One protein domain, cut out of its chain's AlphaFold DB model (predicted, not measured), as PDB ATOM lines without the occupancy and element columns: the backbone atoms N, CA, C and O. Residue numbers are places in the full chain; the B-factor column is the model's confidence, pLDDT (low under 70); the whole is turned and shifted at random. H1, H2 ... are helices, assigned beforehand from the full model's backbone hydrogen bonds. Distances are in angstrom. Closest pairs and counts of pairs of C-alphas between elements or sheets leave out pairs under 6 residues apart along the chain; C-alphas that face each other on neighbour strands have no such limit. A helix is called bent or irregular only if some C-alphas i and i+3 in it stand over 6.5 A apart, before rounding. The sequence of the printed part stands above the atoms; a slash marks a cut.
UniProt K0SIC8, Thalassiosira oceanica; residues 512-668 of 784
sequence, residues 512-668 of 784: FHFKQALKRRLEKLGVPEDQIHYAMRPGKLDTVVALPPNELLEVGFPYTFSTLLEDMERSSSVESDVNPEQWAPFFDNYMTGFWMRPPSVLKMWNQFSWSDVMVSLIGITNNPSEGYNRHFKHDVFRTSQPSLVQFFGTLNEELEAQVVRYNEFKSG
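Overview. This is residues 512 to 668 of the 784 residues of a protein of Thalassiosira oceanica (UniProt K0SIC8). A long helix, H7, runs out from a head of six shorter helices, H1 to H6, and after a short link past residue 636 a second long helix, H8, folds back beside the far part of H7 to make a V with it, with residues 655 to 666 of H8 standing free. The printed part has 157 residues with eight named helices, H1 to H8 in chain order, and no named strand; the class is all helix. The whole is loose, with a radius of gyration of the C-alphas of 20.4 A, and only just elongated, spanning 53 by 35 by 31 A.

Along the chain. Find C-alpha 612 at (14.833, -8.646, 33.315); from there H7, residues 612 to 636, runs 34.0 A to C-alpha 636 at (40.387, 9.804, 46.082). H8, residues 644 to 666, covers 32.4 A and ends at C-alpha 666, (39.379, -13.190, 41.419). Back in the head, look for H1 at residues 512 to 524 (18.4 A), H2 at 529 to 535 (9.8 A), H3 at 541 to 546 (10.6 A), H4 at 552 to 569 (23.7 A), H5 at 580 to 596 (21.2 A) and H6 at 599 to 605 (10.6 A). H4 is irregular, with C-alphas 554 and 557 7.0 A apart, and H5 only just so, with C-alphas 582 and 585 6.8 A apart.

Arrangement. H7 is close to but not clearly touching H8, at a steep tilt of 45 degrees, opposite ways; their closest C-alphas, those of Val 636 and Thr 650, are 7.3 A apart. H7 is also close to but not clearly touching H1, where the C-alphas of Phe 512 and Asn 622, the closest, are 7.3 A apart. In the head, H1 touches H2 with residues 519 to 523 alone, at a steep tilt of 45 degrees, closest at the C-alphas of Lys 519 and Ile 532, 6.9 A. H3 and H4 form a helical hairpin, closest at the C-alphas of Val 544 and Gly 556, 6.6 A. H4 and H5 form another, at a shallow tilt of 33 degrees, only just short of steep, closest at the C-alphas of Phe 557 and Phe 587, 6.8 A. H5 and H6 touch only at the corner, and only just, with 3 pairs of C-alphas within 8 A; the closest, those of Met 596 and Leu 602, are 5.2 A apart. Every O i to N i+4 pair is within hydrogen-bond range in H1, H2 and H8; the counts are 12 of 14 in H4, 8 of 13 in H5, 2 of 3 in H6, 18 of 21 in H7 and 0 of 2 in H3, where 2 of 3 O i to N i+3 pairs are.

Size, cuts and confidence. The C-alphas farthest apart, those of Glu 581 and Ser 667, are 58.6 A apart. Residues 616 to 621 and 655 to 668 stand free. The printed part has no cut and no long link. Mean pLDDT of the printed part is 85.2; look for values under 70 at residues 613, 615 to 623 and 638 to 643.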
ATOM      1  N   PHE A 512      19.828   7.397  37.016       81.00
ATOM      2  CA  PHE A 512      20.146   8.466  37.970       81.00
ATOM      3  C   PHE A 512      20.231   9.827  37.264       81.00
ATOM      4  O   PHE A 512      19.541  10.769  37.660       81.00
ATOM      5  N   HIS A 513      20.993   9.911  36.169       84.25
ATOM      6  CA  HIS A 513      21.102  11.123  35.354       84.25
ATOM      7  C   HIS A 513      19.759  11.530  34.721       84.25
ATOM      8  O   HIS A 513      19.452  12.723  34.677       84.25
ATOM      9  N   PHE A 514      18.913  10.567  34.330       87.88
ATOM     10  CA  PHE A 514      17.540  10.826  33.875       87.88
ATOM     11  C   PHE A 514      16.714  11.534  34.960       87.88
ATOM     12  O   PHE A 514      16.268  12.665  34.755       87.88
ATOM     13  N   LYS A 515      16.574  10.937  36.155       88.44
ATOM     14  CA  LYS A 515      15.823  11.562  37.264       88.44
ATOM     15  C   LYS A 515      16.430  12.897  37.704       88.44
ATOM     16  O   LYS A 515      15.684  13.815  38.042       88.44
ATOM     17  N   GLN A 516      17.756  13.042  37.663       88.56
ATOM     18  CA  GLN A 516      18.423  14.308  37.969       88.56
ATOM     19  C   GLN A 516      18.063  15.410  36.956       88.56
ATOM     20  O   GLN A 516      17.800  16.541  37.365       88.56
ATOM     21  N   ALA A 517      17.993  15.093  35.659       91.06
ATOM     22  CA  ALA A 517      17.555  16.030  34.627       91.06
ATOM     23  C   ALA A 517      16.069  16.408  34.786       91.06
ATOM     24  O   ALA A 517      15.744  17.595  34.775       91.06
ATOM     25  N   LEU A 518      15.183  15.432  35.043       93.94
ATOM     26  CA  LEU A 518      13.767  15.711  35.329       93.94
ATOM     27  C   LEU A 518      13.607  16.638  36.549       93.94
ATOM     28  O   LEU A 518      12.847  17.603  36.491       93.94
ATOM     29  N   LYS A 519      14.365  16.402  37.633       94.75
ATOM     30  CA  LYS A 519      14.351  17.252  38.837       94.75
ATOM     31  C   LYS A 519      14.796  18.683  38.533       94.75
ATOM     32  O   LYS A 519      14.073  19.615  38.874       94.75
ATOM     33  N   ARG A 520      15.936  18.858  37.850       94.06
ATOM     34  CA  ARG A 520      16.449  20.182  37.444       94.06
ATOM     35  C   ARG A 520      15.453  20.944  36.571       94.06
ATOM     36  O   ARG A 520      15.346  22.162  36.698       94.06
ATOM     37  N   ARG A 521      14.692  20.245  35.720       95.25
ATOM     38  CA  ARG A 521      13.645  20.882  34.917       95.25
ATOM     39  C   ARG A 521      12.501  21.414  35.775       95.25
ATOM     40  O   ARG A 521      12.102  22.556  35.580       95.25
ATOM     41  N   LEU A 522      11.990  20.614  36.710       94.88
ATOM     42  CA  LEU A 522      10.910  21.035  37.611       94.88
ATOM     43  C   LEU A 522      11.351  22.213  38.498       94.88
ATOM     44  O   LEU A 522      10.610  23.182  38.636       94.88
ATOM     45  N   GLU A 523      12.595  22.189  38.993       94.88
ATOM     46  CA  GLU A 523      13.220  23.322  39.699       94.88
ATOM     47  C   GLU A 523      13.254  24.592  38.822       94.88
ATOM     48  O   GLU A 523      12.876  25.671  39.278       94.88
ATOM     49  N   LYS A 524      13.648  24.475  37.544       95.12
ATOM     50  CA  LYS A 524      13.664  25.591  36.575       95.12
ATOM     51  C   LYS A 524      12.273  26.092  36.168       95.12
ATOM     52  O   LYS A 524      12.163  27.233  35.725       95.12
ATOM     53  N   LEU A 525      11.234  25.266  36.299       94.25
ATOM     54  CA  LEU A 525       9.834  25.646  36.075       94.25
ATOM     55  C   LEU A 525       9.178  26.273  37.320       94.25
ATOM     56  O   LEU A 525       8.059  26.768  37.223       94.25
ATOM     57  N   GLY A 526       9.870  26.302  38.465       93.81
ATOM     58  CA  GLY A 526       9.365  26.898  39.705       93.81
ATOM     59  C   GLY A 526       8.414  26.001  40.501       93.81
ATOM     60  O   GLY A 526       7.694  26.505  41.359       93.81
ATOM     61  N   VAL A 527       8.407  24.689  40.237       94.50
ATOM     62  CA  VAL A 527       7.598  23.721  40.990       94.50
ATOM     63  C   VAL A 527       8.130  23.608  42.437       94.50
ATOM     64  O   VAL A 527       9.350  23.532  42.618       94.50
ATOM     65  N   PRO A 528       7.267  23.585  43.476       95.56
ATOM     66  CA  PRO A 528       7.685  23.516  44.884       95.56
ATOM     67  C   PRO A 528       8.577  22.306  45.249       95.56
ATOM     68  O   PRO A 528       8.412  21.212  44.706       95.56
ATOM     69  N   GLU A 529       9.529  22.470  46.188       95.06
ATOM     70  CA  GLU A 529      10.495  21.399  46.534       95.06
ATOM     71  C   GLU A 529       9.816  20.167  47.167       95.06
ATOM     72  O   GLU A 529      10.286  19.051  46.949       95.06
ATOM     73  N   ASP A 530       8.698  20.333  47.876       95.25
ATOM     74  CA  ASP A 530       7.855  19.261  48.424       95.25
ATOM     75  C   ASP A 530       7.109  18.483  47.325       95.25
ATOM     76  O   ASP A 530       7.170  17.252  47.306       95.25
ATOM     77  N   GLN A 531       6.510  19.168  46.343       95.88
ATOM     78  CA  GLN A 531       5.901  18.521  45.169       95.88
ATOM     79  C   GLN A 531       6.951  17.775  44.329       95.88
ATOM     80  O   GLN A 531       6.754  16.618  43.950       95.88
ATOM     81  N   ILE A 532       8.128  18.377  44.112       95.56
ATOM     82  CA  ILE A 532       9.272  17.705  43.478       95.56
ATOM     83  C   ILE A 532       9.724  16.496  44.313       95.56
ATOM     84  O   ILE A 532      10.019  15.437  43.752       95.56
ATOM     85  N   HIS A 533       9.771  16.615  45.645       94.12
ATOM     86  CA  HIS A 533      10.110  15.506  46.537       94.12
ATOM     87  C   HIS A 533       9.091  14.369  46.446       94.12
ATOM     88  O   HIS A 533       9.485  13.200  46.469       94.12
ATOM     89  N   TYR A 534       7.805  14.679  46.313       94.94
ATOM     90  CA  TYR A 534       6.763  13.681  46.128       94.94
ATOM     91  C   TYR A 534       6.891  12.968  44.776       94.94
ATOM     92  O   TYR A 534       7.002  11.741  44.730       94.94
ATOM     93  N   ALA A 535       6.970  13.728  43.683       94.62
ATOM     94  CA  ALA A 535       7.043  13.204  42.321       94.62
ATOM     95  C   ALA A 535       8.278  12.327  42.060       94.62
ATOM     96  O   ALA A 535       8.214  11.380  41.277       94.62
ATOM     97  N   MET A 536       9.396  12.600  42.738       93.88
ATOM     98  CA  MET A 536      10.627  11.813  42.622       93.88
ATOM     99  C   MET A 536      10.627  10.513  43.448       93.88
ATOM    100  O   MET A 536      11.606   9.764  43.367       93.88
ATOM    101  N   ARG A 537       9.572  10.198  44.214       91.06
ATOM    102  CA  ARG A 537       9.442   8.900  44.909       91.06
ATOM    103  C   ARG A 537       9.275   7.744  43.901       91.06
ATOM    104  O   ARG A 537       8.729   7.965  42.818       91.06
ATOM    105  N   PRO A 538       9.726   6.516  44.223       86.88
ATOM    106  CA  PRO A 538       9.504   5.355  43.364       86.88
ATOM    107  C   PRO A 538       8.012   5.101  43.117       86.88
ATOM    108  O   PRO A 538       7.218   5.106  44.055       86.88
ATOM    109  N   GLY A 539       7.637   4.870  41.858       86.44
ATOM    110  CA  GLY A 539       6.254   4.608  41.448       86.44
ATOM    111  C   GLY A 539       5.411   5.868  41.226       86.44
ATOM    112  O   GLY A 539       4.207   5.751  41.009       86.44
ATOM    113  N   LYS A 540       6.019   7.062  41.278       91.69
ATOM    114  CA  LYS A 540       5.375   8.340  40.937       91.69
ATOM    115  C   LYS A 540       5.773   8.775  39.524       91.69
ATOM    116  O   LYS A 540       5.448   8.071  38.571       91.69
ATOM    117  N   LEU A 541       6.514   9.875  39.352       91.75
ATOM    118  CA  LEU A 541       6.913  10.348  38.017       91.75
ATOM    119  C   LEU A 541       7.763   9.315  37.261       91.75
ATOM    120  O   LEU A 541       7.709   9.236  36.039       91.75
ATOM    121  N   ASP A 542       8.515   8.479  37.979       88.81
ATOM    122  CA  ASP A 542       9.317   7.417  37.372       88.81
ATOM    123  C   ASP A 542       8.526   6.158  36.962       88.81
ATOM    124  O   ASP A 542       9.131   5.148  36.603       88.81
ATOM    125  N   THR A 543       7.192   6.229  36.934       88.75
ATOM    126  CA  THR A 543       6.324   5.262  36.244       88.75
ATOM    127  C   THR A 543       6.334   5.460  34.722       88.75
ATOM    128  O   THR A 543       6.255   4.463  34.005       88.75
ATOM    129  N   VAL A 544       6.547   6.687  34.200       90.88
ATOM    130  CA  VAL A 544       6.549   6.964  32.736       90.88
ATOM    131  C   VAL A 544       7.515   6.082  31.948       90.88
ATOM    132  O   VAL A 544       7.279   5.781  30.781       90.88
ATOM    133  N   VAL A 545       8.612   5.658  32.580       89.81
ATOM    134  CA  VAL A 545       9.655   4.865  31.924       89.81
ATOM    135  C   VAL A 545       9.175   3.458  31.576       89.81
ATOM    136  O   VAL A 545       9.755   2.839  30.699       89.81
ATOM    137  N   ALA A 546       8.124   2.951  32.222       88.81
ATOM    138  CA  ALA A 546       7.597   1.608  31.993       88.81
ATOM    139  C   ALA A 546       6.394   1.568  31.033       88.81
ATOM    140  O   ALA A 546       5.872   0.488  30.787       88.81
ATOM    141  N   LEU A 547       5.921   2.711  30.523       90.81
ATOM    142  CA  LEU A 547       4.691   2.782  29.724       90.81
ATOM    143  C   LEU A 547       4.954   2.538  28.219       90.81
ATOM    144  O   LEU A 547       6.044   2.877  27.744       90.81
ATOM    145  N   PRO A 548       3.981   1.991  27.457       90.06
ATOM    146  CA  PRO A 548       4.131   1.693  26.030       90.06
ATOM    147  C   PRO A 548       4.561   2.922  25.199       90.06
ATOM    148  O   PRO A 548       3.852   3.934  25.204       90.06
ATOM    149  N   PRO A 549       5.679   2.868  24.442       89.19
ATOM    150  CA  PRO A 549       6.192   4.012  23.679       89.19
ATOM    151  C   PRO A 549       5.205   4.622  22.677       89.19
ATOM    152  O   PRO A 549       5.246   5.825  22.429       89.19
ATOM    153  N   ASN A 550       4.326   3.793  22.110       87.88
ATOM    154  CA  ASN A 550       3.280   4.169  21.158       87.88
ATOM    155  C   ASN A 550       2.117   4.946  21.805       87.88
ATOM    156  O   ASN A 550       1.481   5.741  21.128       87.88
ATOM    157  N   GLU A 551       1.860   4.744  23.100       89.44
ATOM    158  CA  GLU A 551       0.753   5.367  23.845       89.44
ATOM    159  C   GLU A 551       1.229   6.458  24.818       89.44
ATOM    160  O   GLU A 551       0.411   7.084  25.490       89.44
ATOM    161  N   LEU A 552       2.540   6.726  24.902       89.62
ATOM    162  CA  LEU A 552       3.114   7.713  25.825       89.62
ATOM    163  C   LEU A 552       2.508   9.117  25.683       89.62
ATOM    164  O   LEU A 552       2.276   9.768  26.696       89.62
ATOM    165  N   LEU A 553       2.241   9.580  24.457       88.25
ATOM    166  CA  LEU A 553       1.692  10.921  24.214       88.25
ATOM    167  C   LEU A 553       0.200  11.024  24.561       88.25
ATOM    168  O   LEU A 553      -0.220  12.010  25.156       88.25
ATOM    169  N   GLU A 554      -0.592  10.022  24.178       86.56
ATOM    170  CA  GLU A 554      -2.063  10.086  24.203       86.56
ATOM    171  C   GLU A 554      -2.655   9.534  25.512       86.56
ATOM    172  O   GLU A 554      -3.666  10.030  26.010       86.56
ATOM    173  N   VAL A 555      -1.980   8.549  26.116       89.62
ATOM    174  CA  VAL A 555      -2.406   7.890  27.360       89.62
ATOM    175  C   VAL A 555      -1.375   8.073  28.473       89.62
ATOM    176  O   VAL A 555      -1.739   8.408  29.594       89.62
ATOM    177  N   GLY A 556      -0.084   7.854  28.195       91.50
ATOM    178  CA  GLY A 556       0.961   7.709  29.219       91.50
ATOM    179  C   GLY A 556       1.255   8.969  30.030       91.50
ATOM    180  O   GLY A 556       1.253   8.925  31.264       91.50
ATOM    181  N   PHE A 557       1.492  10.095  29.359       92.31
ATOM    182  CA  PHE A 557       1.708  11.384  30.008       92.31
ATOM    183  C   PHE A 557       0.422  11.931  30.644       92.31
ATOM    184  O   PHE A 557       0.502  12.250  31.830       92.31
ATOM    185  N   PRO A 558      -0.760  11.950  29.983       91.25
ATOM    186  CA  PRO A 558      -2.006  12.363  30.633       91.25
ATOM    187  C   PRO A 558      -2.357  11.534  31.875       91.25
ATOM    188  O   PRO A 558      -2.673  12.109  32.912       91.25
ATOM    189  N   TYR A 559      -2.227  10.201  31.816       92.62
ATOM    190  CA  TYR A 559      -2.411   9.334  32.986       92.62
ATOM    191  C   TYR A 559      -1.436   9.702  34.108       92.62
ATOM    192  O   TYR A 559      -1.862   9.985  35.224       92.62
ATOM    193  N   THR A 560      -0.131   9.753  33.815       92.75
ATOM    194  CA  THR A 560       0.872  10.005  34.861       92.75
ATOM    195  C   THR A 560       0.726  11.400  35.467       92.75
ATOM    196  O   THR A 560       0.931  11.556  36.664       92.75
ATOM    197  N   PHE A 561       0.355  12.402  34.665       92.38
ATOM    198  CA  PHE A 561       0.065  13.764  35.108       92.38
ATOM    199  C   PHE A 561      -1.130  13.794  36.068       92.38
ATOM    200  O   PHE A 561      -0.964  14.213  37.213       92.38
ATOM    201  N   SER A 562      -2.295  13.282  35.656       91.00
ATOM    202  CA  SER A 562      -3.499  13.280  36.498       91.00
ATOM    203  C   SER A 562      -3.306  12.476  37.785       91.00
ATOM    204  O   SER A 562      -3.560  12.997  38.869       91.00
ATOM    205  N   THR A 563      -2.772  11.251  37.698       92.06
ATOM    206  CA  THR A 563      -2.503  10.417  38.880       92.06
ATOM    207  C   THR A 563      -1.510  11.087  39.828       92.06
ATOM    208  O   THR A 563      -1.717  11.048  41.037       92.06
ATOM    209  N   LEU A 564      -0.459  11.742  39.315       93.44
ATOM    210  CA  LEU A 564       0.521  12.446  40.147       93.44
ATOM    211  C   LEU A 564      -0.083  13.662  40.866       93.44
ATOM    212  O   LEU A 564       0.229  13.867  42.036       93.44
ATOM    213  N   LEU A 565      -0.926  14.451  40.195       92.69
ATOM    214  CA  LEU A 565      -1.589  15.614  40.797       92.69
ATOM    215  C   LEU A 565      -2.596  15.179  41.872       92.69
ATOM    216  O   LEU A 565      -2.474  15.612  43.018       92.69
ATOM    217  N   GLU A 566      -3.496  14.242  41.551       92.31
ATOM    218  CA  GLU A 566      -4.442  13.653  42.512       92.31
ATOM    219  C   GLU A 566      -3.731  13.055  43.741       92.31
ATOM    220  O   GLU A 566      -4.180  13.206  44.879       92.31
ATOM    221  N   ASP A 567      -2.609  12.364  43.524       93.50
ATOM    222  CA  ASP A 567      -1.809  11.773  44.594       93.50
ATOM    223  C   ASP A 567      -1.066  12.812  45.446       93.50
ATOM    224  O   ASP A 567      -0.703  12.484  46.577       93.50
ATOM    225  N   MET A 568      -0.801  14.018  44.929       94.88
ATOM    226  CA  MET A 568      -0.209  15.122  45.695       94.88
ATOM    227  C   MET A 568      -1.273  15.858  46.510       94.88
ATOM    228  O   MET A 568      -1.069  16.040  47.706       94.88
ATOM    229  N   GLU A 569      -2.430  16.175  45.920       92.81
ATOM    230  CA  GLU A 569      -3.577  16.783  46.621       92.81
ATOM    231  C   GLU A 569      -4.052  15.940  47.818       92.81
ATOM    232  O   GLU A 569      -4.478  16.468  48.844       92.81
ATOM    233  N   ARG A 570      -3.949  14.609  47.709       92.38
ATOM    234  CA  ARG A 570      -4.285  13.659  48.784       92.38
ATOM    235  C   ARG A 570      -3.144  13.416  49.781       92.38
ATOM    236  O   ARG A 570      -3.348  12.691  50.757       92.38
ATOM    237  N   SER A 571      -1.941  13.952  49.557       92.62
ATOM    238  CA  SER A 571      -0.767  13.647  50.380       92.62
ATOM    239  C   SER A 571      -0.527  14.674  51.479       92.62
ATOM    240  O   SER A 571      -0.093  15.789  51.219       92.62
ATOM    241  N   SER A 572      -0.582  14.234  52.739       90.88
ATOM    242  CA  SER A 572      -0.107  15.007  53.900       90.88
ATOM    243  C   SER A 572       1.421  15.219  53.958       90.88
ATOM    244  O   SER A 572       1.960  15.538  55.015       90.88
ATOM    245  N   SER A 573       2.138  14.994  52.849       90.31
ATOM    246  CA  SER A 573       3.564  15.311  52.685       90.31
ATOM    247  C   SER A 573       3.838  16.300  51.545       90.31
ATOM    248  O   SER A 573       4.989  16.454  51.137       90.31
ATOM    249  N   VAL A 574       2.779  16.936  51.041       93.44
ATOM    250  CA  VAL A 574       2.805  18.138  50.207       93.44
ATOM    251  C   VAL A 574       2.087  19.219  51.018       93.44
ATOM    252  O   VAL A 574       0.986  18.991  51.513       93.44
ATOM    253  N   GLU A 575       2.746  20.354  51.231       91.69
ATOM    254  CA  GLU A 575       2.219  21.492  52.007       91.69
ATOM    255  C   GLU A 575       1.845  22.674  51.099       91.69
ATOM    256  O   GLU A 575       1.126  23.579  51.518       91.69
ATOM    257  N   SER A 576       2.345  22.675  49.861       92.12
ATOM    258  CA  SER A 576       2.081  23.698  48.849       92.12
ATOM    259  C   SER A 576       0.857  23.382  47.985       92.12
ATOM    260  O   SER A 576       0.610  22.228  47.635       92.12
ATOM    261  N   ASP A 577       0.127  24.423  47.576       92.06
ATOM    262  CA  ASP A 577      -1.011  24.291  46.662       92.06
ATOM    263  C   ASP A 577      -0.585  23.646  45.327       92.06
ATOM    264  O   ASP A 577       0.345  24.102  44.650       92.06
ATOM    265  N   VAL A 578      -1.277  22.578  44.931       91.31
ATOM    266  CA  VAL A 578      -1.022  21.861  43.676       91.31
ATOM    267  C   VAL A 578      -1.698  22.613  42.528       91.31
ATOM    268  O   VAL A 578      -2.921  22.659  42.445       91.31
ATOM    269  N   ASN A 579      -0.908  23.207  41.627       87.81
ATOM    270  CA  ASN A 579      -1.421  23.885  40.434       87.81
ATOM    271  C   ASN A 579      -1.045  23.110  39.149       87.81
ATOM    272  O   ASN A 579       0.138  23.088  38.785       87.81
ATOM    273  N   PRO A 580      -2.020  22.540  38.410       88.62
ATOM    274  CA  PRO A 580      -1.772  21.855  37.138       88.62
ATOM    275  C   PRO A 580      -1.041  22.712  36.088       88.62
ATOM    276  O   PRO A 580      -0.223  22.184  35.334       88.62
ATOM    277  N   GLU A 581      -1.267  24.032  36.054       89.12
ATOM    278  CA  GLU A 581      -0.640  24.942  35.079       89.12
ATOM    279  C   GLU A 581       0.880  25.074  35.267       89.12
ATOM    280  O   GLU A 581       1.602  25.325  34.303       89.12
ATOM    281  N   GLN A 582       1.394  24.868  36.486       89.50
ATOM    282  CA  GLN A 582       2.842  24.849  36.748       89.50
ATOM    283  C   GLN A 582       3.501  23.570  36.211       89.50
ATOM    284  O   GLN A 582       4.668  23.580  35.815       89.50
ATOM    285  N   TRP A 583       2.744  22.470  36.173       92.31
ATOM    286  CA  TRP A 583       3.207  21.158  35.730       92.31
ATOM    287  C   TRP A 583       3.027  20.926  34.225       92.31
ATOM    288  O   TRP A 583       3.842  20.221  33.627       92.31
ATOM    289  N   ALA A 584       2.021  21.528  33.584       90.06
ATOM    290  CA  ALA A 584       1.753  21.342  32.155       90.06
ATOM    291  C   ALA A 584       2.991  21.610  31.256       90.06
ATOM    292  O   ALA A 584       3.352  20.728  30.473       90.06
ATOM    293  N   PRO A 585       3.782  22.697  31.430       93.75
ATOM    294  CA  PRO A 585       4.995  22.928  30.637       93.75
ATOM    295  C   PRO A 585       6.082  21.846  30.760       93.75
ATOM    296  O   PRO A 585       6.933  21.740  29.870       93.75
ATOM    297  N   PHE A 586       6.083  21.047  31.833       94.88
ATOM    298  CA  PHE A 586       6.998  19.914  31.981       94.88
ATOM    299  C   PHE A 586       6.621  18.774  31.026       94.88
ATOM    300  O   PHE A 586       7.479  18.284  30.291       94.88
ATOM    301  N   PHE A 587       5.349  18.381  30.984       92.19
ATOM    302  CA  PHE A 587       4.903  17.335  30.065       92.19
ATOM    303  C   PHE A 587       4.853  17.864  28.623       92.19
ATOM    304  O   PHE A 587       5.562  17.339  27.763       92.19
ATOM    305  N   ASP A 588       4.138  18.966  28.388       88.88
ATOM    306  CA  ASP A 588       3.765  19.482  27.061       88.88
ATOM    307  C   ASP A 588       4.930  19.931  26.186       88.88
ATOM    308  O   ASP A 588       4.814  19.919  24.960       88.88
ATOM    309  N   ASN A 589       6.046  20.339  26.800       90.44
ATOM    310  CA  ASN A 589       7.203  20.878  26.084       90.44
ATOM    311  C   ASN A 589       8.492  20.090  26.341       90.44
ATOM    312  O   ASN A 589       9.286  19.915  25.418       90.44
ATOM    313  N   TYR A 590       8.740  19.633  27.574       92.19
ATOM    314  CA  TYR A 590      10.005  18.976  27.915       92.19
ATOM    315  C   TYR A 590       9.951  17.457  27.705       92.19
ATOM    316  O   TYR A 590      10.794  16.916  26.993       92.19
ATOM    317  N   MET A 591       8.941  16.760  28.232       92.25
ATOM    318  CA  MET A 591       8.809  15.316  27.995       92.25
ATOM    319  C   MET A 591       8.526  15.003  26.517       92.25
ATOM    320  O   MET A 591       9.228  14.195  25.909       92.25
ATOM    321  N   THR A 592       7.568  15.699  25.900       88.94
ATOM    322  CA  THR A 592       7.247  15.571  24.465       88.94
ATOM    323  C   THR A 592       8.391  16.051  23.554       88.94
ATOM    324  O   THR A 592       8.792  15.355  22.620       88.94
ATOM    325  N   GLY A 593       8.919  17.253  23.806       85.75
ATOM    326  CA  GLY A 593       9.781  17.976  22.873       85.75
ATOM    327  C   GLY A 593      11.262  17.620  22.959       85.75
ATOM    328  O   GLY A 593      11.955  17.754  21.954       85.75
ATOM    329  N   PHE A 594      11.734  17.146  24.116       86.69
ATOM    330  CA  PHE A 594      13.132  16.762  24.343       86.69
ATOM    331  C   PHE A 594      13.285  15.244  24.525       86.69
ATOM    332  O   PHE A 594      14.091  14.627  23.834       86.69
ATOM    333  N   TRP A 595      12.490  14.619  25.404       89.62
ATOM    334  CA  TRP A 595      12.668  13.197  25.741       89.62
ATOM    335  C   TRP A 595      12.043  12.211  24.744       89.62
ATOM    336  O   TRP A 595      12.507  11.073  24.674       89.62
ATOM    337  N   MET A 596      11.032  12.618  23.966       85.44
ATOM    338  CA  MET A 596      10.398  11.753  22.956       85.44
ATOM    339  C   MET A 596      10.796  12.041  21.506       85.44
ATOM    340  O   MET A 596      10.824  11.110  20.703       85.44
ATOM    341  N   ARG A 597      11.068  13.301  21.134       73.38
ATOM    342  CA  ARG A 597      11.252  13.676  19.717       73.38
ATOM    343  C   ARG A 597      12.405  12.979  18.985       73.38
ATOM    344  O   ARG A 597      12.218  12.712  17.800       73.38
ATOM    345  N   PRO A 598      13.542  12.644  19.618       77.00
ATOM    346  CA  PRO A 598      14.532  11.751  19.027       77.00
ATOM    347  C   PRO A 598      14.170  10.289  19.356       77.00
ATOM    348  O   PRO A 598      14.265   9.891  20.522       77.00
ATOM    349  N   PRO A 599      13.826   9.433  18.368       78.25
ATOM    350  CA  PRO A 599      13.499   8.024  18.630       78.25
ATOM    351  C   PRO A 599      14.679   7.216  19.194       78.25
ATOM    352  O   PRO A 599      14.484   6.150  19.774       78.25
ATOM    353  N   SER A 600      15.906   7.718  19.029       76.19
ATOM    354  CA  SER A 600      17.118   7.237  19.696       76.19
ATOM    355  C   SER A 600      17.086   7.503  21.204       76.19
ATOM    356  O   SER A 600      17.235   6.569  21.984       76.19
ATOM    357  N   VAL A 601      16.821   8.747  21.621       82.44
ATOM    358  CA  VAL A 601      16.732   9.139  23.039       82.44
ATOM    359  C   VAL A 601      15.596   8.397  23.741       82.44
ATOM    360  O   VAL A 601      15.806   7.891  24.840       82.44
ATOM    361  N   LEU A 602      14.435   8.238  23.095       86.69
ATOM    362  CA  LEU A 602      13.315   7.475  23.657       86.69
ATOM    363  C   LEU A 602      13.712   6.032  24.027       86.69
ATOM    364  O   LEU A 602      13.366   5.556  25.108       86.69
ATOM    365  N   LYS A 603      14.501   5.359  23.177       83.62
ATOM    366  CA  LYS A 603      15.022   4.002  23.438       83.62
ATOM    367  C   LYS A 603      16.034   3.935  24.587       83.62
ATOM    368  O   LYS A 603      16.184   2.869  25.175       83.62
ATOM    369  N   MET A 604      16.716   5.036  24.915       82.75
ATOM    370  CA  MET A 604      17.694   5.067  26.009       82.75
ATOM    371  C   MET A 604      17.038   5.041  27.395       82.75
ATOM    372  O   MET A 604      17.647   4.517  28.325       82.75
ATOM    373  N   TRP A 605      15.844   5.626  27.567       87.56
ATOM    374  CA  TRP A 605      15.205   5.760  28.889       87.56
ATOM    375  C   TRP A 605      13.918   4.951  29.070       87.56
ATOM    376  O   TRP A 605      13.585   4.626  30.213       87.56
ATOM    377  N   ASN A 606      13.189   4.622  27.998       89.75
ATOM    378  CA  ASN A 606      11.979   3.810  28.100       89.75
ATOM    379  C   ASN A 606      12.314   2.311  28.212       89.75
ATOM    380  O   ASN A 606      13.063   1.758  27.410       89.75
ATOM    381  N   GLN A 607      11.714   1.677  29.215       86.44
ATOM    382  CA  GLN A 607      11.985   0.334  29.724       86.44
ATOM    383  C   GLN A 607      10.888  -0.676  29.370       86.44
ATOM    384  O   GLN A 607      10.998  -1.838  29.752       86.44
ATOM    385  N   PHE A 608       9.826  -0.263  28.666       85.31
ATOM    386  CA  PHE A 608       8.658  -1.106  28.368       85.31
ATOM    387  C   PHE A 608       9.037  -2.417  27.663       85.31
ATOM    388  O   PHE A 608       8.511  -3.478  27.987       85.31
ATOM    389  N   SER A 609       9.991  -2.340  26.731       78.31
ATOM    390  CA  SER A 609      10.492  -3.485  25.960       78.31
ATOM    391  C   SER A 609      11.804  -4.069  26.508       78.31
ATOM    392  O   SER A 609      12.477  -4.814  25.795       78.31
ATOM    393  N   TRP A 610      12.223  -3.708  27.726       81.00
ATOM    394  CA  TRP A 610      13.455  -4.226  28.329       81.00
ATOM    395  C   TRP A 610      13.214  -5.559  29.038       81.00
ATOM    396  O   TRP A 610      12.203  -5.759  29.705       81.00
ATOM    397  N   SER A 611      14.174  -6.477  28.923       74.94
ATOM    398  CA  SER A 611      14.139  -7.751  29.643       74.94
ATOM    399  C   SER A 611      14.615  -7.599  31.091       74.94
ATOM    400  O   SER A 611      15.364  -6.673  31.416       74.94
ATOM    401  N   ASP A 612      14.281  -8.566  31.954       70.00
ATOM    402  CA  ASP A 612      14.833  -8.646  33.315       70.00
ATOM    403  C   ASP A 612      16.372  -8.634  33.327       70.00
ATOM    404  O   ASP A 612      16.978  -8.119  34.264       70.00
ATOM    405  N   VAL A 613      17.019  -9.137  32.266       67.31
ATOM    406  CA  VAL A 613      18.482  -9.093  32.096       67.31
ATOM    407  C   VAL A 613      18.972  -7.655  31.907       67.31
ATOM    408  O   VAL A 613      19.916  -7.250  32.581       67.31
ATOM    409  N   MET A 614      18.316  -6.859  31.053       70.38
ATOM    410  CA  MET A 614      18.648  -5.437  30.878       70.38
ATOM    411  C   MET A 614      18.445  -4.662  32.187       70.38
ATOM    412  O   MET A 614      19.329  -3.924  32.610       70.38
ATOM    413  N   VAL A 615      17.319  -4.865  32.878       69.12
ATOM    414  CA  VAL A 615      17.031  -4.166  34.144       69.12
ATOM    415  C   VAL A 615      17.980  -4.593  35.269       69.12
ATOM    416  O   VAL A 615      18.440  -3.741  36.034       69.12
ATOM    417  N   SER A 616      18.360  -5.872  35.319       67.94
ATOM    418  CA  SER A 616      19.397  -6.368  36.233       67.94
ATOM    419  C   SER A 616      20.740  -5.695  35.960       67.94
ATOM    420  O   SER A 616      21.332  -5.149  36.887       67.94
ATOM    421  N   LEU A 617      21.188  -5.656  34.697       67.12
ATOM    422  CA  LEU A 617      22.424  -4.970  34.299       67.12
ATOM    423  C   LEU A 617      22.425  -3.507  34.760       67.12
ATOM    424  O   LEU A 617      23.385  -3.076  35.381       67.12
ATOM    425  N   ILE A 618      21.329  -2.774  34.556       68.81
ATOM    426  CA  ILE A 618      21.176  -1.362  34.958       68.81
ATOM    427  C   ILE A 618      21.242  -1.172  36.478       68.81
ATOM    428  O   ILE A 618      21.824  -0.196  36.958       68.81
ATOM    429  N   GLY A 619      20.642  -2.081  37.251       62.56
ATOM    430  CA  GLY A 619      20.743  -2.073  38.713       62.56
ATOM    431  C   GLY A 619      22.151  -2.397  39.217       62.56
ATOM    432  O   GLY A 619      22.574  -1.876  40.254       62.56
ATOM    433  N   ILE A 620      22.875  -3.222  38.458       60.34
ATOM    434  CA  ILE A 620      24.236  -3.682  38.733       60.34
ATOM    435  C   ILE A 620      25.301  -2.684  38.248       60.34
ATOM    436  O   ILE A 620      26.368  -2.653  38.851       60.34
ATOM    437  N   THR A 621      25.051  -1.848  37.235       58.62
ATOM    438  CA  THR A 621      25.999  -0.815  36.770       58.62
ATOM    439  C   THR A 621      25.789   0.525  37.468       58.62
ATOM    440  O   THR A 621      26.727   1.010  38.090       58.62
ATOM    441  N   ASN A 622      24.572   1.091  37.469       67.81
ATOM    442  CA  ASN A 622      24.338   2.449  37.993       67.81
ATOM    443  C   ASN A 622      24.651   2.581  39.492       67.81
ATOM    444  O   ASN A 622      25.206   3.589  39.918       67.81
ATOM    445  N   ASN A 623      24.282   1.601  40.328       69.19
ATOM    446  CA  ASN A 623      24.521   1.730  41.772       69.19
ATOM    447  C   ASN A 623      26.029   1.705  42.110       69.19
ATOM    448  O   ASN A 623      26.474   2.547  42.898       69.19
ATOM    449  N   PRO A 624      26.844   0.794  41.538       72.50
ATOM    450  CA  PRO A 624      28.283   0.772  41.785       72.50
ATOM    451  C   PRO A 624      29.056   1.836  41.011       72.50
ATOM    452  O   PRO A 624      30.045   2.322  41.556       72.50
ATOM    453  N   SER A 625      28.626   2.226  39.804       72.56
ATOM    454  CA  SER A 625      29.253   3.331  39.077       72.56
ATOM    455  C   SER A 625      28.977   4.649  39.784       72.56
ATOM    456  O   SER A 625      29.929   5.261  40.234       72.56
ATOM    457  N   GLU A 626      27.734   5.037  40.082       76.12
ATOM    458  CA  GLU A 626      27.462   6.289  40.815       76.12
ATOM    459  C   GLU A 626      28.036   6.291  42.248       76.12
ATOM    460  O   GLU A 626      28.354   7.345  42.814       76.12
ATOM    461  N   GLY A 627      28.222   5.107  42.842       78.62
ATOM    462  CA  GLY A 627      29.007   4.919  44.062       78.62
ATOM    463  C   GLY A 627      30.500   5.207  43.857       78.62
ATOM    464  O   GLY A 627      31.085   5.982  44.619       78.62
ATOM    465  N   TYR A 628      31.109   4.639  42.814       84.25
ATOM    466  CA  TYR A 628      32.504   4.885  42.450       84.25
ATOM    467  C   TYR A 628      32.748   6.334  42.002       84.25
ATOM    468  O   TYR A 628      33.699   6.968  42.449       84.25
ATOM    469  N   ASN A 629      31.841   6.902  41.213       80.75
ATOM    470  CA  ASN A 629      31.832   8.282  40.747       80.75
ATOM    471  C   ASN A 629      31.954   9.263  41.924       80.75
ATOM    472  O   ASN A 629      32.695  10.249  41.876       80.75
ATOM    473  N   ARG A 630      31.235   8.971  43.017       81.56
ATOM    474  CA  ARG A 630      31.303   9.720  44.276       81.56
ATOM    475  C   ARG A 630      32.634   9.501  44.993       81.56
ATOM    476  O   ARG A 630      33.249  10.485  45.390       81.56
ATOM    477  N   HIS A 631      33.083   8.254  45.115       84.62
ATOM    478  CA  HIS A 631      34.357   7.886  45.740       84.62
ATOM    479  C   HIS A 631      35.556   8.577  45.066       84.62
ATOM    480  O   HIS A 631      36.330   9.276  45.720       84.62
ATOM    481  N   PHE A 632      35.646   8.500  43.735       85.06
ATOM    482  CA  PHE A 632      36.675   9.154  42.929       85.06
ATOM    483  C   PHE A 632      36.683  10.682  43.129       85.06
ATOM    484  O   PHE A 632      37.734  11.307  43.257       85.06
ATOM    485  N   LYS A 633      35.500  11.298  43.232       81.44
ATOM    486  CA  LYS A 633      35.344  12.749  43.406       81.44
ATOM    487  C   LYS A 633      35.598  13.265  44.828       81.44
ATOM    488  O   LYS A 633      35.955  14.434  44.969       81.44
ATOM    489  N   HIS A 634      35.348  12.457  45.858       80.50
ATOM    490  CA  HIS A 634      35.300  12.925  47.251       80.50
ATOM    491  C   HIS A 634      36.329  12.276  48.183       80.50
ATOM    492  O   HIS A 634      36.759  12.936  49.129       80.50
ATOM    493  N   ASP A 635      36.744  11.039  47.907       83.50
ATOM    494  CA  ASP A 635      37.645  10.268  48.771       83.50
ATOM    495  C   ASP A 635      39.049  10.162  48.153       83.50
ATOM    496  O   ASP A 635      40.046  10.372  48.845       83.50
ATOM    497  N   VAL A 636      39.125   9.888  46.842       83.38
ATOM    498  CA  VAL A 636      40.387   9.804  46.082       83.38
ATOM    499  C   VAL A 636      41.008  11.199  45.929       83.38
ATOM    500  O   VAL A 636      42.150  11.433  46.333       83.38
ATOM    501  N   PHE A 637      40.247  12.174  45.419       78.75
ATOM    502  CA  PHE A 637      40.737  13.543  45.230       78.75
ATOM    503  C   PHE A 637      40.391  14.489  46.386       78.75
ATOM    504  O   PHE A 637      39.259  14.936  46.551       78.75
ATOM    505  N   ARG A 638      41.425  14.926  47.121       68.62
ATOM    506  CA  ARG A 638      41.333  15.928  48.209       68.62
ATOM    507  C   ARG A 638      40.989  17.357  47.745       68.62
ATOM    508  O   ARG A 638      40.889  18.264  48.567       68.62
ATOM    509  N   THR A 639      40.872  17.588  46.438       67.25
ATOM    510  CA  THR A 639      40.567  18.885  45.816       67.25
ATOM    511  C   THR A 639      39.678  18.674  44.595       67.25
ATOM    512  O   THR A 639      39.886  17.741  43.827       67.25
ATOM    513  N   SER A 640      38.711  19.568  44.381       67.94
ATOM    514  CA  SER A 640      37.816  19.534  43.218       67.94
ATOM    515  C   SER A 640      38.484  19.953  41.901       67.94
ATOM    516  O   SER A 640      37.882  19.785  40.842       67.94
ATOM    517  N   GLN A 641      39.698  20.510  41.958       65.56
ATOM    518  CA  GLN A 641      40.539  20.838  40.801       65.56
ATOM    519  C   GLN A 641      42.017  20.564  41.146       65.56
ATOM    520  O   GLN A 641      42.714  21.473  41.609       65.56
ATOM    521  N   PRO A 642      42.511  19.325  40.973       69.88
ATOM    522  CA  PRO A 642      43.937  19.022  41.097       69.88
ATOM    523  C   PRO A 642      44.760  19.672  39.969       69.88
ATOM    524  O   PRO A 642      44.235  20.016  38.902       69.88
ATOM    525  N   SER A 643      46.071  19.824  40.186       67.00
ATOM    526  CA  SER A 643      47.014  20.029  39.075       67.00
ATOM    527  C   SER A 643      47.127  18.756  38.228       67.00
ATOM    528  O   SER A 643      46.755  17.677  38.688       67.00
ATOM    529  N   LEU A 644      47.657  18.844  37.004       70.88
ATOM    530  CA  LEU A 644      47.802  17.660  36.149       70.88
ATOM    531  C   LEU A 644      48.744  16.608  36.774       70.88
ATOM    532  O   LEU A 644      48.427  15.422  36.769       70.88
ATOM    533  N   VAL A 645      49.829  17.058  37.418       70.12
ATOM    534  CA  VAL A 645      50.748  16.213  38.209       70.12
ATOM    535  C   VAL A 645      50.019  15.499  39.353       70.12
ATOM    536  O   VAL A 645      50.154  14.291  39.515       70.12
ATOM    537  N   GLN A 646      49.214  16.230  40.134       70.56
ATOM    538  CA  GLN A 646      48.438  15.651  41.238       70.56
ATOM    539  C   GLN A 646      47.382  14.667  40.735       70.56
ATOM    540  O   GLN A 646      47.185  13.622  41.345       70.56
ATOM    541  N   PHE A 647      46.718  14.991  39.621       80.25
ATOM    542  CA  PHE A 647      45.717  14.124  39.014       80.25
ATOM    543  C   PHE A 647      46.328  12.784  38.603       80.25
ATOM    544  O   PHE A 647      45.835  11.744  39.023       80.25
ATOM    545  N   PHE A 648      47.428  12.800  37.847       78.56
ATOM    546  CA  PHE A 648      48.067  11.574  37.370       78.56
ATOM    547  C   PHE A 648      48.763  10.763  38.469       78.56
ATOM    548  O   PHE A 648      48.677   9.538  38.438       78.56
ATOM    549  N   GLY A 649      49.384  11.410  39.462       75.88
ATOM    550  CA  GLY A 649      49.976  10.709  40.607       75.88
ATOM    551  C   GLY A 649      48.933   9.906  41.389       75.88
ATOM    552  O   GLY A 649      49.053   8.690  41.516       75.88
ATOM    553  N   THR A 650      47.857  10.563  41.831       83.50
ATOM    554  CA  THR A 650      46.759   9.902  42.558       83.50
ATOM    555  C   THR A 650      45.992   8.906  41.681       83.50
ATOM    556  O   THR A 650      45.537   7.878  42.172       83.50
ATOM    557  N   LEU A 651      45.863   9.157  40.373       85.56
ATOM    558  CA  LEU A 651      45.198   8.223  39.463       85.56
ATOM    559  C   LEU A 651      46.020   6.948  39.203       85.56
ATOM    560  O   LEU A 651      45.430   5.886  39.020       85.56
ATOM    561  N   ASN A 652      47.355   7.010  39.229       82.38
ATOM    562  CA  ASN A 652      48.180   5.798  39.228       82.38
ATOM    563  C   ASN A 652      47.949   4.978  40.508       82.38
ATOM    564  O   ASN A 652      47.712   3.779  40.414       82.38
ATOM    565  N   GLU A 653      47.952   5.620  41.683       84.44
ATOM    566  CA  GLU A 653      47.661   4.952  42.965       84.44
ATOM    567  C   GLU A 653      46.277   4.270  42.955       84.44
ATOM    568  O   GLU A 653      46.147   3.127  43.395       84.44
ATOM    569  N   GLU A 654      45.256   4.927  42.392       88.38
ATOM    570  CA  GLU A 654      43.914   4.350  42.236       88.38
ATOM    571  C   GLU A 654      43.884   3.201  41.211       88.38
ATOM    572  O   GLU A 654      43.264   2.172  41.472       88.38
ATOM    573  N   LEU A 655      44.574   3.314  40.070       85.31
ATOM    574  CA  LEU A 655      44.672   2.230  39.081       85.31
ATOM    575  C   LEU A 655      45.305   0.963  39.680       85.31
ATOM    576  O   LEU A 655      44.748  -0.126  39.528       85.31
ATOM    577  N   GLU A 656      46.408   1.100  40.418       83.94
ATOM    578  CA  GLU A 656      47.054  -0.001  41.149       83.94
ATOM    579  C   GLU A 656      46.100  -0.586  42.216       83.94
ATOM    580  O   GLU A 656      45.936  -1.806  42.331       83.94
ATOM    581  N   ALA A 657      45.367   0.260  42.952       87.56
ATOM    582  CA  ALA A 657      44.368  -0.185  43.929       87.56
ATOM    583  C   ALA A 657      43.188  -0.951  43.295       87.56
ATOM    584  O   ALA A 657      42.609  -1.839  43.932       87.56
ATOM    585  N   GLN A 658      42.830  -0.655  42.044       87.44
ATOM    586  CA  GLN A 658      41.801  -1.378  41.286       87.44
ATOM    587  C   GLN A 658      42.310  -2.731  40.764       87.44
ATOM    588  O   GLN A 658      41.550  -3.700  40.753       87.44
ATOM    589  N   VAL A 659      43.599  -2.847  40.430       84.00
ATOM    590  CA  VAL A 659      44.261  -4.128  40.107       84.00
ATOM    591  C   VAL A 659      44.300  -5.047  41.326       84.00
ATOM    592  O   VAL A 659      43.919  -6.216  41.232       84.00
ATOM    593  N   VAL A 660      44.685  -4.519  42.494       87.00
ATOM    594  CA  VAL A 660      44.627  -5.264  43.763       87.00
ATOM    595  C   VAL A 660      43.194  -5.729  44.028       87.00
ATOM    596  O   VAL A 660      42.966  -6.922  44.214       87.00
ATOM    597  N   ARG A 661      42.211  -4.824  43.938       86.56
ATOM    598  CA  ARG A 661      40.779  -5.119  44.125       86.56
ATOM    599  C   ARG A 661      40.270  -6.213  43.176       86.56
ATOM    600  O   ARG A 661      39.575  -7.125  43.619       86.56
ATOM    601  N   TYR A 662      40.629  -6.161  41.893       84.31
ATOM    602  CA  TYR A 662      40.306  -7.201  40.911       84.31
ATOM    603  C   TYR A 662      40.889  -8.561  41.317       84.31
ATOM    604  O   TYR A 662      40.166  -9.559  41.355       84.31
ATOM    605  N   ASN A 663      42.172  -8.599  41.681       84.31
ATOM    606  CA  ASN A 663      42.855  -9.828  42.078       84.31
ATOM    607  C   ASN A 663      42.345 -10.386  43.429       84.31
ATOM    608  O   ASN A 663      42.242 -11.606  43.584       84.31
ATOM    609  N   GLU A 664      41.913  -9.541  44.372       87.00
ATOM    610  CA  GLU A 664      41.213  -9.947  45.604       87.00
ATOM    611  C   GLU A 664      39.862 -10.635  45.326       87.00
ATOM    612  O   GLU A 664      39.533 -11.638  45.965       87.00
ATOM    613  N   PHE A 665      39.068 -10.124  44.378       85.25
ATOM    614  CA  PHE A 665      37.803 -10.754  43.979       85.25
ATOM    615  C   PHE A 665      38.034 -12.051  43.190       85.25
ATOM    616  O   PHE A 665      37.384 -13.062  43.451       85.25
ATOM    617  N   LYS A 666      38.996 -12.043  42.259       81.88
ATOM    618  CA  LYS A 666      39.379 -13.190  41.419       81.88
ATOM    619  C   LYS A 666      39.933 -14.370  42.223       81.88
ATOM    620  O   LYS A 666      39.701 -15.517  41.854       81.88
ATOM    621  N   SER A 667      40.635 -14.097  43.323       86.19
ATOM    622  CA  SER A 667      41.128 -15.108  44.273       86.19
ATOM    623  C   SER A 667      40.099 -15.523  45.334       86.19
ATOM    624  O   SER A 667      40.354 -16.453  46.096       86.19
ATOM    625  N   GLY A 668      38.949 -14.846  45.416       84.56
ATOM    626  CA  GLY A 668      37.943 -15.067  46.459       84.56
ATOM    627  C   GLY A 668      38.330 -14.540  47.848       84.56
ATOM    628  O   GLY A 668      37.563 -14.724  48.794       84.56
TER     629      GLY A 668